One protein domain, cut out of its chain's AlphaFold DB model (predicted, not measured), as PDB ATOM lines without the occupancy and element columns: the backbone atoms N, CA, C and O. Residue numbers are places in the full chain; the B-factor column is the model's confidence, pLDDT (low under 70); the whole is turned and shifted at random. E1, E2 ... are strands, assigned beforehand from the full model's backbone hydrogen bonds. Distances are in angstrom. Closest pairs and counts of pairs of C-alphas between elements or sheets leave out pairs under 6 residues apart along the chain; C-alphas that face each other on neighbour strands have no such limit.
ATOM      1  N   ILE A  31      26.432   2.264  30.995       96.31
ATOM      2  CA  ILE A  31      25.987   1.611  29.764       96.31
ATOM      3  C   ILE A  31      26.351   2.472  28.561       96.31
ATOM      4  O   ILE A  31      26.046   3.665  28.526       96.31
ATOM      5  N   LYS A  32      26.963   1.861  27.546       96.44
ATOM      6  CA  LYS A  32      27.242   2.510  26.266       96.44
ATOM      7  C   LYS A  32      26.809   1.632  25.104       96.44
ATOM      8  O   LYS A  32      27.219   0.483  25.000       96.44
ATOM      9  N   GLU A  33      25.998   2.184  24.210       95.50
ATOM     10  CA  GLU A  33      25.683   1.534  22.940       95.50
ATOM     11  C   GLU A  33      26.905   1.589  22.015       95.50
ATOM     12  O   GLU A  33      27.465   2.661  21.781       95.50
ATOM     13  N   ILE A  34      27.329   0.431  21.512       94.94
ATOM     14  CA  ILE A  34      28.470   0.297  20.594       94.94
ATOM     15  C   ILE A  34      28.003   0.422  19.143       94.94
ATOM     16  O   ILE A  34      28.701   0.955  18.283       94.94
ATOM     17  N   THR A  35      26.789  -0.047  18.862       89.81
ATOM     18  CA  THR A  35      26.210  -0.074  17.519       89.81
ATOM     19  C   THR A  35      25.231   1.073  17.330       89.81
ATOM     20  O   THR A  35      24.096   0.982  17.775       89.81
ATOM     21  N   ALA A  36      25.624   2.129  16.618       83.25
ATOM     22  CA  ALA A  36      24.725   3.255  16.334       83.25
ATOM     23  C   ALA A  36      23.524   2.884  15.433       83.25
ATOM     24  O   ALA A  36      22.545   3.625  15.357       83.25
ATOM     25  N   GLN A  37      23.609   1.761  14.715       89.94
ATOM     26  CA  GLN A  37      22.550   1.212  13.870       89.94
ATOM     27  C   GLN A  37      22.401  -0.289  14.139       89.94
ATOM     28  O   GLN A  37      23.367  -0.920  14.577       89.94
ATOM     29  N   PRO A  38      21.230  -0.881  13.855       92.12
ATOM     30  CA  PRO A  38      21.048  -2.307  14.041       92.12
ATOM     31  C   PRO A  38      21.994  -3.113  13.143       92.12
ATOM     32  O   PRO A  38      22.119  -2.845  11.952       92.12
ATOM     33  N   LEU A  39      22.617  -4.143  13.710       90.62
ATOM     34  CA  LEU A  39      23.606  -4.999  13.048       90.62
ATOM     35  C   LEU A  39      23.024  -5.879  11.936       90.62
ATOM     36  O   LEU A  39      23.762  -6.403  11.107       90.62
ATOM     37  N   ASN A  40      21.712  -6.112  11.949       88.31
ATOM     38  CA  ASN A  40      21.019  -6.938  10.968       88.31
ATOM     39  C   ASN A  40      19.523  -6.592  10.900       88.31
ATOM     40  O   ASN A  40      18.998  -5.838  11.720       88.31
ATOM     41  N   GLU A  41      18.810  -7.224   9.967       86.69
ATOM     42  CA  GLU A  41      17.356  -7.069   9.787       86.69
ATOM     43  C   GLU A  41      16.531  -7.498  11.012       86.69
ATOM     44  O   GLU A  41      15.381  -7.093  11.173       86.69
ATOM     45  N   LYS A  42      17.111  -8.300  11.918       85.12
ATOM     46  CA  LYS A  42      16.465  -8.678  13.185       85.12
ATOM     47  C   LYS A  42      16.506  -7.551  14.215       85.12
ATOM     48  O   LYS A  42      15.887  -7.695  15.272       85.12
ATOM     49  N   GLY A  43      17.203  -6.458  13.911       92.19
ATOM     50  CA  GLY A  43      17.310  -5.288  14.759       92.19
ATOM     51  C   GLY A  43      18.251  -5.511  15.939       92.19
ATOM     52  O   GLY A  43      17.887  -5.151  17.047       92.19
ATOM     53  N   LEU A  44      19.388  -6.195  15.774       94.94
ATOM     54  CA  LEU A  44      20.306  -6.457  16.893       94.94
ATOM     55  C   LEU A  44      21.193  -5.250  17.213       94.94
ATOM     56  O   LEU A  44      21.727  -4.629  16.303       94.94
ATOM     57  N   HIS A  45      21.385  -4.966  18.499       96.62
ATOM     58  CA  HIS A  45      22.266  -3.911  19.006       96.62
ATOM     59  C   HIS A  45      23.204  -4.478  20.073       96.62
ATOM     60  O   HIS A  45      22.809  -5.375  20.825       96.62
ATOM     61  N   VAL A  46      24.425  -3.949  20.149       97.25
ATOM     62  CA  VAL A  46      25.446  -4.335  21.132       97.25
ATOM     63  C   VAL A  46      25.743  -3.165  22.055       97.25
ATOM     64  O   VAL A  46      25.917  -2.029  21.612       97.25
ATOM     65  N   PHE A  47      25.826  -3.465  23.344       97.62
ATOM     66  CA  PHE A  47      26.103  -2.525  24.418       97.62
ATOM     67  C   PHE A  47      27.311  -3.005  25.216       97.62
ATOM     68  O   PHE A  47      27.504  -4.204  25.401       97.62
ATOM     69  N   LEU A  48      28.104  -2.060  25.704       97.69
ATOM     70  CA  LEU A  48      29.118  -2.271  26.722       97.69
ATOM     71  C   LEU A  48      28.544  -1.823  28.063       97.69
ATOM     72  O   LEU A  48      28.211  -0.647  28.239       97.69
ATOM     73  N   ARG A  49      28.460  -2.754  29.007       97.25
ATOM     74  CA  ARG A  49      28.157  -2.478  30.409       97.25
ATOM     75  C   ARG A  49      29.443  -2.514  31.217       97.25
ATOM     76  O   ARG A  49      30.250  -3.424  31.051       97.25
ATOM     77  N   SER A  50      29.631  -1.516  32.070       96.75
ATOM     78  CA  SER A  50      30.747  -1.437  33.013       96.75
ATOM     79  C   SER A  50      30.191  -1.367  34.430       96.75
ATOM     80  O   SER A  50      29.482  -0.416  34.761       96.75
ATOM     81  N   SER A  51      30.522  -2.362  35.242       94.44
ATOM     82  CA  SER A  51      29.995  -2.567  36.593       94.44
ATOM     83  C   SER A  51      31.108  -2.536  37.633       94.44
ATOM     84  O   SER A  51      32.267  -2.762  37.310       94.44
ATOM     85  N   GLY A  52      30.760  -2.281  38.893       90.25
ATOM     86  CA  GLY A  52      31.704  -2.293  40.018       90.25
ATOM     87  C   GLY A  52      32.164  -0.900  40.447       90.25
ATOM     88  O   GLY A  52      31.973   0.084  39.733       90.25
ATOM     89  N   LEU A  53      32.733  -0.790  41.653       83.94
ATOM     90  CA  LEU A  53      33.176   0.484  42.241       83.94
ATOM     91  C   LEU A  53      34.648   0.768  41.923       83.94
ATOM     92  O   LEU A  53      34.927   1.715  41.187       83.94
ATOM     93  N   ASN A  54      35.541  -0.062  42.467       84.38
ATOM     94  CA  ASN A  54      36.993   0.053  42.328       84.38
ATOM     95  C   ASN A  54      37.477  -0.774  41.138       84.38
ATOM     96  O   ASN A  54      37.951  -0.215  40.154       84.38
ATOM     97  N   ASP A  55      37.265  -2.088  41.206       85.81
ATOM     98  CA  ASP A  55      37.530  -2.997  40.100       85.81
ATOM     99  C   ASP A  55      36.323  -2.969  39.168       85.81
ATOM    100  O   ASP A  55      35.206  -3.323  39.562       85.81
ATOM    101  N   LYS A  56      36.532  -2.441  37.961       90.81
ATOM    102  CA  LYS A  56      35.490  -2.391  36.940       90.81
ATOM    103  C   LYS A  56      35.480  -3.701  36.166       90.81
ATOM    104  O   LYS A  56      36.497  -4.093  35.600       90.81
ATOM    105  N   GLU A  57      34.321  -4.334  36.108       94.88
ATOM    106  CA  GLU A  57      34.058  -5.460  35.219       94.88
ATOM    107  C   GLU A  57      33.322  -4.966  33.978       94.88
ATOM    108  O   GLU A  57      32.448  -4.098  34.059       94.88
ATOM    109  N   HIS A  58      33.667  -5.530  32.824       96.69
ATOM    110  CA  HIS A  58      33.111  -5.123  31.541       96.69
ATOM    111  C   HIS A  58      32.401  -6.292  30.863       96.69
ATOM    112  O   HIS A  58      32.919  -7.408  30.797       96.69
ATOM    113  N   PHE A  59      31.219  -6.021  30.320       97.56
ATOM    114  CA  PHE A  59      30.390  -7.007  29.636       97.56
ATOM    115  C   PHE A  59      29.921  -6.446  28.301       97.56
ATOM    116  O   PHE A  59      29.349  -5.356  28.255       97.56
ATOM    117  N   TYR A  60      30.102  -7.211  27.226       97.94
ATOM    118  CA  TYR A  60      29.391  -6.946  25.979       97.94
ATOM    119  C   TYR A  60      28.072  -7.698  25.986       97.94
ATOM    120  O   TYR A  60      28.028  -8.908  26.213       97.94
ATOM    121  N   GLU A  61      26.990  -6.978  25.727       98.19
ATOM    122  CA  GLU A  61      25.626  -7.483  25.791       98.19
ATOM    123  C   GLU A  61      24.891  -7.183  24.492       98.19
ATOM    124  O   GLU A  61      24.928  -6.065  23.982       98.19
ATOM    125  N   MET A  62      24.196  -8.182  23.959       97.62
ATOM    126  CA  MET A  62      23.425  -8.057  22.729       97.62
ATOM    127  C   MET A  62      21.929  -8.094  23.016       97.62
ATOM    128  O   MET A  62      21.441  -9.002  23.688       97.62
ATOM    129  N   TYR A  63      21.184  -7.158  22.437       97.50
ATOM    130  CA  TYR A  63      19.734  -7.042  22.582       97.50
ATOM    131  C   TYR A  63      19.049  -6.907  21.220       97.50
ATOM    132  O   TYR A  63      19.650  -6.482  20.236       97.50
ATOM    133  N   LYS A  64      17.756  -7.246  21.160       95.44
ATOM    134  CA  LYS A  64      16.901  -6.964  19.995       95.44
ATOM    135  C   LYS A  64      16.288  -5.570  20.116       95.44
ATOM    136  O   LYS A  64      15.291  -5.398  20.812       95.44
ATOM    137  N   GLY A  65      16.842  -4.581  19.437       94.62
ATOM    138  CA  GLY A  65      16.535  -3.161  19.587       94.62
ATOM    139  C   GLY A  65      17.220  -2.568  20.817       94.62
ATOM    140  O   GLY A  65      17.934  -3.267  21.538       94.62
ATOM    141  N   VAL A  66      16.923  -1.308  21.115       94.81
ATOM    142  CA  VAL A  66      17.467  -0.598  22.279       94.81
ATOM    143  C   VAL A  66      16.629  -0.922  23.530       94.81
ATOM    144  O   VAL A  66      15.427  -0.645  23.534       94.81
ATOM    145  N   PRO A  67      17.184  -1.588  24.565       95.12
ATOM    146  CA  PRO A  67      16.484  -1.786  25.834       95.12
ATOM    147  C   PRO A  67      16.365  -0.464  26.609       95.12
ATOM    148  O   PRO A  67      17.149   0.460  26.415       95.12
ATOM    149  N   VAL A  68      15.403  -0.401  27.527       95.88
ATOM    150  CA  VAL A  68      15.357   0.653  28.549       95.88
ATOM    151  C   VAL A  68      16.184   0.181  29.737       95.88
ATOM    152  O   VAL A  68      16.006  -0.957  30.175       95.88
ATOM    153  N   PHE A  69      17.066   1.038  30.241       94.25
ATOM    154  CA  PHE A  69      17.825   0.806  31.466       94.25
ATOM    155  C   PHE A  69      17.225   1.638  32.597       94.25
ATOM    156  O   PHE A  69      16.724   2.739  32.351       94.25
ATOM    157  N   ASP A  70      17.235   1.103  33.812       93.75
ATOM    158  CA  ASP A  70      16.860   1.870  34.997       93.75
ATOM    159  C   ASP A  70      18.001   2.792  35.468       93.75
ATOM    160  O   ASP A  70      19.085   2.827  34.882       93.75
ATOM    161  N   ASP A  71      17.758   3.542  36.547       91.00
ATOM    162  CA  ASP A  71      18.746   4.456  37.139       91.00
ATOM    163  C   ASP A  71      20.017   3.723  37.636       91.00
ATOM    164  O   ASP A  71      21.061   4.351  37.804       91.00
ATOM    165  N   CYS A  72      19.949   2.400  37.841       92.12
ATOM    166  CA  CYS A  72      21.073   1.555  38.247       92.12
ATOM    167  C   CYS A  72      21.837   0.966  37.050       92.12
ATOM    168  O   CYS A  72      22.853   0.298  37.252       92.12
ATOM    169  N   GLY A  73      21.343   1.154  35.823       92.75
ATOM    170  CA  GLY A  73      21.862   0.527  34.609       92.75
ATOM    171  C   GLY A  73      21.413  -0.926  34.409       92.75
ATOM    172  O   GLY A  73      21.968  -1.624  33.560       92.75
ATOM    173  N   GLN A  74      20.397  -1.399  35.139       92.62
ATOM    174  CA  GLN A  74      19.806  -2.718  34.912       92.62
ATOM    175  C   GLN A  74      18.880  -2.680  33.689       92.62
ATOM    176  O   GLN A  74      18.047  -1.775  33.567       92.62
ATOM    177  N   PRO A  75      18.983  -3.651  32.768       95.12
ATOM    178  CA  PRO A  75      18.142  -3.669  31.583       95.12
ATOM    179  C   PRO A  75      16.724  -4.141  31.933       95.12
ATOM    180  O   PRO A  75      16.525  -5.151  32.604       95.12
ATOM    181  N   GLY A  76      15.706  -3.485  31.375       94.56
ATOM    182  CA  GLY A  76      14.298  -3.883  31.526       94.56
ATOM    183  C   GLY A  76      13.931  -5.211  30.842       94.56
ATOM    184  O   GLY A  76      12.768  -5.610  30.841       94.56
ATOM    185  N   ARG A  77      14.900  -5.885  30.215       94.94
ATOM    186  CA  ARG A  77      14.766  -7.201  29.581       94.94
ATOM    187  C   ARG A  77      16.114  -7.907  29.536       94.94
ATOM    188  O   ARG A  77      17.152  -7.262  29.523       94.94
ATOM    189  N   GLN A  78      16.088  -9.228  29.424       95.75
ATOM    190  CA  GLN A  78      17.302 -10.029  29.320       95.75
ATOM    191  C   GLN A  78      18.014  -9.833  27.970       95.75
ATOM    192  O   GLN A  78      17.368  -9.642  26.932       95.75
ATOM    193  N   SER A  79      19.346  -9.903  27.990       97.06
ATOM    194  CA  SER A  79      20.171  -9.943  26.786       97.06
ATOM    195  C   SER A  79      20.013 -11.275  26.047       97.06
ATOM    196  O   SER A  79      19.733 -12.323  26.628       97.06
ATOM    197  N   ILE A  80      20.184 -11.231  24.729       97.12
ATOM    198  CA  ILE A  80      20.219 -12.412  23.856       97.12
ATOM    199  C   ILE A  80      21.526 -13.174  24.063       97.12
ATOM    200  O   ILE A  80      21.548 -14.400  24.062       97.12
ATOM    201  N   SER A  81      22.613 -12.422  24.222       97.69
ATOM    202  CA  SER A  81      23.944 -12.933  24.508       97.69
ATOM    203  C   SER A  81      24.675 -11.926  25.378       97.69
ATOM    204  O   SER A  81      24.508 -10.719  25.206       97.69
ATOM    205  N   GLN A  82      25.516 -12.431  26.269       97.69
ATOM    206  CA  GLN A  82      26.410 -11.643  27.103       97.69
ATOM    207  C   GLN A  82      27.764 -12.344  27.149       97.69
ATOM    208  O   GLN A  82      27.818 -13.572  27.217       97.69
ATOM    209  N   VAL A  83      28.843 -11.570  27.113       97.56
ATOM    210  CA  VAL A  83      30.207 -12.075  27.267       97.56
ATOM    211  C   VAL A  83      31.002 -11.138  28.175       97.56
ATOM    212  O   VAL A  83      30.962  -9.919  28.009       97.56
ATOM    213  N   HIS A  84      31.681 -11.720  29.164       97.31
ATOM    214  CA  HIS A  84      32.563 -11.009  30.085       97.31
ATOM    215  C   HIS A  84      33.916 -10.742  29.417       97.31
ATOM    216  O   HIS A  84      34.459 -11.620  28.742       97.31
ATOM    217  N   VAL A  85      34.449  -9.537  29.607       96.31
ATOM    218  CA  VAL A  85      35.799  -9.174  29.177       96.31
ATOM    219  C   VAL A  85      36.801  -9.706  30.193       96.31
ATOM    220  O   VAL A  85      36.909  -9.185  31.299       96.31
ATOM    221  N   ASP A  86      37.557 -10.725  29.806       94.06
ATOM    222  CA  ASP A  86      38.598 -11.308  30.644       94.06
ATOM    223  C   ASP A  86      39.957 -10.674  30.325       94.06
ATOM    224  O   ASP A  86      40.625 -11.028  29.351       94.06
ATOM    225  N   SER A  87      40.372  -9.727  31.167       89.44
ATOM    226  CA  SER A  87      41.658  -9.038  31.035       89.44
ATOM    227  C   SER A  87      42.870  -9.952  31.240       89.44
ATOM    228  O   SER A  87      43.975  -9.577  30.855       89.44
ATOM    229  N   SER A  88      42.693 -11.155  31.803       92.12
ATOM    230  CA  SER A  88      43.779 -12.133  31.937       92.12
ATOM    231  C   SER A  88      44.102 -12.853  30.625       92.12
ATOM    232  O   SER A  88      45.219 -13.344  30.457       92.12
ATOM    233  N   VAL A  89      43.151 -12.892  29.682       93.75
ATOM    234  CA  VAL A  89      43.329 -13.498  28.352       93.75
ATOM    235  C   VAL A  89      44.021 -12.529  27.392       93.75
ATOM    236  O   VAL A  89      44.809 -12.955  26.548       93.75
ATOM    237  N   GLY A  90      43.742 -11.232  27.520       92.25
ATOM    238  CA  GLY A  90      44.357 -10.174  26.726       92.25
ATOM    239  C   GLY A  90      43.432  -8.976  26.547       92.25
ATOM    240  O   GLY A  90      42.452  -8.801  27.272       92.25
ATOM    241  N   TYR A  91      43.717  -8.163  25.534       92.88
ATOM    242  CA  TYR A  91      42.909  -6.998  25.190       92.88
ATOM    243  C   TYR A  91      41.882  -7.356  24.106       92.88
ATOM    244  O   TYR A  91      42.259  -7.919  23.073       92.88
ATOM    245  N   PRO A  92      40.588  -7.039  24.295       94.31
ATOM    246  CA  PRO A  92      39.583  -7.217  23.253       94.31
ATOM    247  C   PRO A  92      39.944  -6.427  21.990       94.31
ATOM    248  O   PRO A  92      40.182  -5.224  22.050       94.31
ATOM    249  N   GLN A  93      39.962  -7.100  20.842       94.44
ATOM    250  CA  GLN A  93      40.319  -6.509  19.550       94.44
ATOM    251  C   GLN A  93      39.123  -6.419  18.601       94.44
ATOM    252  O   GLN A  93      39.044  -5.502  17.789       94.44
ATOM    253  N   LYS A  94      38.203  -7.385  18.674       95.06
ATOM    254  CA  LYS A  94      37.033  -7.475  17.796       95.06
ATOM    255  C   LYS A  94      35.917  -8.248  18.484       95.06
ATOM    256  O   LYS A  94      36.192  -9.200  19.217       95.06
ATOM    257  N   LEU A  95      34.671  -7.880  18.205       96.81
ATOM    258  CA  LEU A  95      33.502  -8.687  18.544       96.81
ATOM    259  C   LEU A  95      32.994  -9.414  17.305       96.81
ATOM    260  O   LEU A  95      32.861  -8.811  16.241       96.81
ATOM    261  N   ILE A  96      32.678 -10.693  17.456       97.00
ATOM    262  CA  ILE A  96      32.030 -11.491  16.415       97.00
ATOM    263  C   ILE A  96      30.598 -11.774  16.857       97.00
ATOM    264  O   ILE A  96      30.356 -12.244  17.971       97.00
ATOM    265  N   VAL A  97      29.647 -11.479  15.977       95.75
ATOM    266  CA  VAL A  97      28.228 -11.785  16.149       95.75
ATOM    267  C   VAL A  97      27.878 -12.922  15.209       95.75
ATOM    268  O   VAL A  97      27.760 -12.717  14.005       95.75
ATOM    269  N   LYS A  98      27.672 -14.115  15.767       94.62
ATOM    270  CA  LYS A  98      27.385 -15.329  14.997       94.62
ATOM    271  C   LYS A  98      26.271 -16.122  15.647       94.62
ATOM    272  O   LYS A  98      26.318 -16.400  16.842       94.62
ATOM    273  N   ASN A  99      25.256 -16.519  14.880       92.06
ATOM    274  CA  ASN A  99      24.141 -17.337  15.386       92.06
ATOM    275  C   ASN A  99      23.490 -16.777  16.672       92.06
ATOM    276  O   ASN A  99      23.174 -17.529  17.595       92.06
ATOM    277  N   ASN A 100      23.289 -15.455  16.739       92.56
ATOM    278  CA  ASN A 100      22.800 -14.740  17.928       92.56
ATOM    279  C   ASN A 100      23.696 -14.880  19.180       92.56
ATOM    280  O   ASN A 100      23.204 -14.727  20.298       92.56
ATOM    281  N   ARG A 101      24.994 -15.133  19.020       95.56
ATOM    282  CA  ARG A 101      25.985 -15.128  20.103       95.56
ATOM    283  C   ARG A 101      27.027 -14.044  19.875       95.56
ATOM    284  O   ARG A 101      27.328 -13.720  18.731       95.56
ATOM    285  N   LEU A 102      27.539 -13.506  20.978       96.75
ATOM    286  CA  LEU A 102      28.702 -12.625  21.011       96.75
ATOM    287  C   LEU A 102      29.946 -13.424  21.387       96.75
ATOM    288  O   LEU A 102      29.934 -14.154  22.378       96.75
ATOM    289  N   GLU A 103      31.019 -13.220  20.638       97.44
ATOM    290  CA  GLU A 103      32.350 -13.747  20.923       97.44
ATOM    291  C   GLU A 103      33.363 -12.596  20.920       97.44
ATOM    292  O   GLU A 103      33.244 -11.659  20.126       97.44
ATOM    293  N   ILE A 104      34.354 -12.658  21.813       96.81
ATOM    294  CA  ILE A 104      35.444 -11.680  21.880       96.81
ATOM    295  C   ILE A 104      36.692 -12.316  21.275       96.81
ATOM    296  O   ILE A 104      37.135 -13.374  21.722       96.81
ATOM    297  N   VAL A 105      37.281 -11.646  20.290       96.19
ATOM    298  CA  VAL A 105      38.631 -11.955  19.817       96.19
ATOM    299  C   VAL A 105      39.614 -11.113  20.616       96.19
ATOM    300  O   VAL A 105      39.520  -9.884  20.616       96.19
ATOM    301  N   TYR A 106      40.545 -11.784  21.288       95.38
ATOM    302  CA  TYR A 106      41.576 -11.161  22.110       95.38
ATOM    303  C   TYR A 106      42.905 -11.059  21.362       95.38
ATOM    304  O   TYR A 106      43.238 -11.920  20.546       95.38
ATOM    305  N   SER A 107      43.676 -10.027  21.694       92.81
ATOM    306  CA  SER A 107      45.070  -9.849  21.295       92.81
ATOM    307  C   SER A 107      45.962  -9.748  22.532       92.81
ATOM    308  O   SER A 107      45.537  -9.245  23.575       92.81
ATOM    309  N   SER A 108      47.208 -10.209  22.413       88.81
ATOM    310  CA  SER A 108      48.250  -9.981  23.422       88.81
ATOM    311  C   SER A 108      48.792  -8.552  23.395       88.81
ATOM    312  O   SER A 108      49.335  -8.086  24.393       88.81
ATOM    313  N   ASP A 109      48.660  -7.875  22.256       86.00
ATOM    314  CA  ASP A 109      49.105  -6.497  22.093       86.00
ATOM    315  C   ASP A 109      48.037  -5.545  22.624       86.00
ATOM    316  O   ASP A 109      46.838  -5.776  22.426       86.00
ATOM    317  N   GLU A 110      48.468  -4.456  23.267       76.94
ATOM    318  CA  GLU A 110      47.544  -3.401  23.665       76.94
ATOM    319  C   GLU A 110      46.779  -2.891  22.444       76.94
ATOM    320  O   GLU A 110      47.343  -2.392  21.468       76.94
ATOM    321  N   SER A 111      45.461  -3.061  22.512       69.56
ATOM    322  CA  SER A 111      44.532  -2.575  21.509       69.56
ATOM    323  C   SER A 111      44.625  -1.050  21.425       69.56
ATOM    324  O   SER A 111      44.471  -0.356  22.428       69.56
ATOM    325  N   SER A 112      44.796  -0.512  20.216       68.69
ATOM    326  CA  SER A 112      44.626   0.927  19.964       68.69
ATOM    327  C   SER A 112      43.160   1.374  20.065       68.69
ATOM    328  O   SER A 112      42.886   2.573  20.110       68.69
ATOM    329  N   HIS A 113      42.220   0.427  20.099       75.94
ATOM    330  CA  HIS A 113      40.797   0.676  20.276       75.94
ATOM    331  C   HIS A 113      40.436   0.692  21.758       75.94
ATOM    332  O   HIS A 113      40.778  -0.220  22.517       75.94
ATOM    333  N   SER A 114      39.679   1.708  22.156       86.12
ATOM    334  CA  SER A 114      38.974   1.700  23.429       86.12
ATOM    335  C   SER A 114      37.863   0.642  23.406       86.12
ATOM    336  O   SER A 114      37.317   0.328  22.347       86.12
ATOM    337  N   MET A 115      37.489   0.111  24.576       89.75
ATOM    338  CA  MET A 115      36.441  -0.923  24.694       89.75
ATOM    339  C   MET A 115      35.107  -0.506  24.056       89.75
ATOM    340  O   MET A 115      34.322  -1.327  23.597       89.75
ATOM    341  N   ASP A 116      34.848   0.792  23.987       91.06
ATOM    342  CA  ASP A 116      33.637   1.349  23.409       91.06
ATOM    343  C   ASP A 116      33.710   1.646  21.898       91.06
ATOM    344  O   ASP A 116      32.742   2.158  21.333       91.06
ATOM    345  N   THR A 117      34.835   1.347  21.241       91.38
ATOM    346  CA  THR A 117      35.052   1.544  19.795       91.38
ATOM    347  C   THR A 117      35.550   0.284  19.087       91.38
ATOM    348  O   THR A 117      36.041   0.349  17.958       91.38
ATOM    349  N   ILE A 118      35.411  -0.875  19.733       91.88
ATOM    350  CA  ILE A 118      35.853  -2.153  19.178       91.88
ATOM    351  C   ILE A 118      35.061  -2.491  17.910       91.88
ATOM    352  O   ILE A 118      33.828  -2.408  17.919       91.88
ATOM    353  N   PRO A 119      35.735  -2.905  16.821       94.06
ATOM    354  CA  PRO A 119      35.060  -3.323  15.603       94.06
ATOM    355  C   PRO A 119      34.175  -4.552  15.841       94.06
ATOM    356  O   PRO A 119      34.535  -5.477  16.570       94.06
ATOM    357  N   ILE A 120      33.024  -4.569  15.171       95.25
ATOM    358  CA  ILE A 120      32.059  -5.668  15.219       95.25
ATOM    359  C   ILE A 120      31.960  -6.289  13.827       95.25
ATOM    360  O   ILE A 120      31.743  -5.582  12.845       95.25
ATOM    361  N   GLU A 121      32.084  -7.608  13.758       95.00
ATOM    362  CA  GLU A 121      31.871  -8.410  12.555       95.00
ATOM    363  C   GLU A 121      30.633  -9.294  12.732       95.00
ATOM    364  O   GLU A 121      30.417  -9.862  13.802       95.00
ATOM    365  N   VAL A 122      29.801  -9.386  11.692       92.44
ATOM    366  CA  VAL A 122      28.557 -10.168  11.699       92.44
ATOM    367  C   VAL A 122      28.698 -11.318  10.707       92.44
ATOM    368  O   VAL A 122      28.944 -11.069   9.526       92.44
ATOM    369  N   GLU A 123      28.520 -12.549  11.191       89.88
ATOM    370  CA  GLU A 123      28.586 -13.803  10.417       89.88
ATOM    371  C   GLU A 123      27.220 -14.492  10.274       89.88
ATOM    372  O   GLU A 123      26.466 -14.588  11.278       89.88
TER     373      GLU A 123
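What this domain is: This is residues 31 to 123 of the 123 residues of an uncharacterized protein of gamma proteobacterium symbiont of Ctena orbiculata (UniProt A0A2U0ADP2). Two sheets stand partly face to face as a sandwich: a four-stranded meander of E1, E2, E3 and E4 on one side and a three-stranded sheet of E6, E5 and E7 on the other, with the edge strands E4 and E6 coming close together where Ser 81 and Arg 101 lie. Two long links have no named element: residues 65 to 80, between E3 and E4, have their C-alphas 10 to 20 A from the mean of all C-alphas, and residues 108 to 119, between E6 and E7, have theirs 8 to 20 A from it. The printed part has 93 residues with seven named strands, E1 to E7 in that order along the chain, and no named helix; the class is all strand, though under half of the residues, 41 of 93, are in named elements. The larger sheet has the order E1, E2, E3, E4 and is antiparallel, and the smaller has the order E6, E5, E7 and is mixed. The whole is compact, with a radius of gyration of the C-alphas of 12.9 A and spans of 34 by 33 by 19 A.

How they stand to each other: The larger sheet is a meander, each strand the antiparallel neighbour of the one before: E1, residues 31 to 33, E2, residues 44 to 51, E3, residues 57 to 64, and E4, residues 81 to 84. Its inner strands E2 and E3 form a hairpin at 156 degrees between directions; N 47 and O 61 are 2.8 A apart and N 49 and O 59 are 2.9 A apart, both within hydrogen-bond range. On one side of E2, the edge strand E1 forms a hairpin with it at 154 degrees, with N 48 and O 32 within hydrogen-bond range at 2.8 A. At the other edge, E3 and E4 form a hairpin at 170 degrees, with N 62 and O 81 within range at 2.8 A. From edge to edge the strands' lines turn by 58 degrees. The other sheet is made of E5, residues 91 to 98, E6, residues 101 to 107, and E7, residues 120 to 122. E5 and E6 form a hairpin at 152 degrees, with N 93 and O 105 within range at 2.8 A. E5 and E7 are parallel at 22 degrees, with N 97 and O 121 within range at 2.8 A. The two sheets form a sandwich, two sheets face to face: their best planes are 35 degrees apart, and the parts that face each other are 9.8 A centre to centre. The closest C-alphas of E4 and E6 are those of Ser 81 and Arg 101, 5.3 A apart. The closest of E3 and E6 are those of Met 62 and Leu 102, 7.2 A apart. E1 and E7 are apart, and so are E2 and E5.

Where its parts are: E1 begins at C-alpha 31, at (25.987, 1.611, 29.764), and is 6.8 A long from first to last C-alpha. E2 is 22.3 A long and E3 23.0 A, with C-alpha 57 at (34.058, -5.460, 35.219). E4 is 10.4 A long, E5 20.4 A and E6 19.8 A. E7 is 6.7 A long and ends at C-alpha 122, at (28.557, -10.168, 11.699).

The domain as a whole: The two C-alphas farthest apart are those of Glu 41 and Asn 54, at 38.7 A. The printed part has no cut and ends at residue 123, the chain's last residue. The links E3 to E4, with 16 residues, and E6 to E7, with 12 residues, are long; E2 to E3 and E5 to E6 are tight. The mean pLDDT of the printed part is 92.7, and residues 111 to 112, in the link E6 to E7, are under 70.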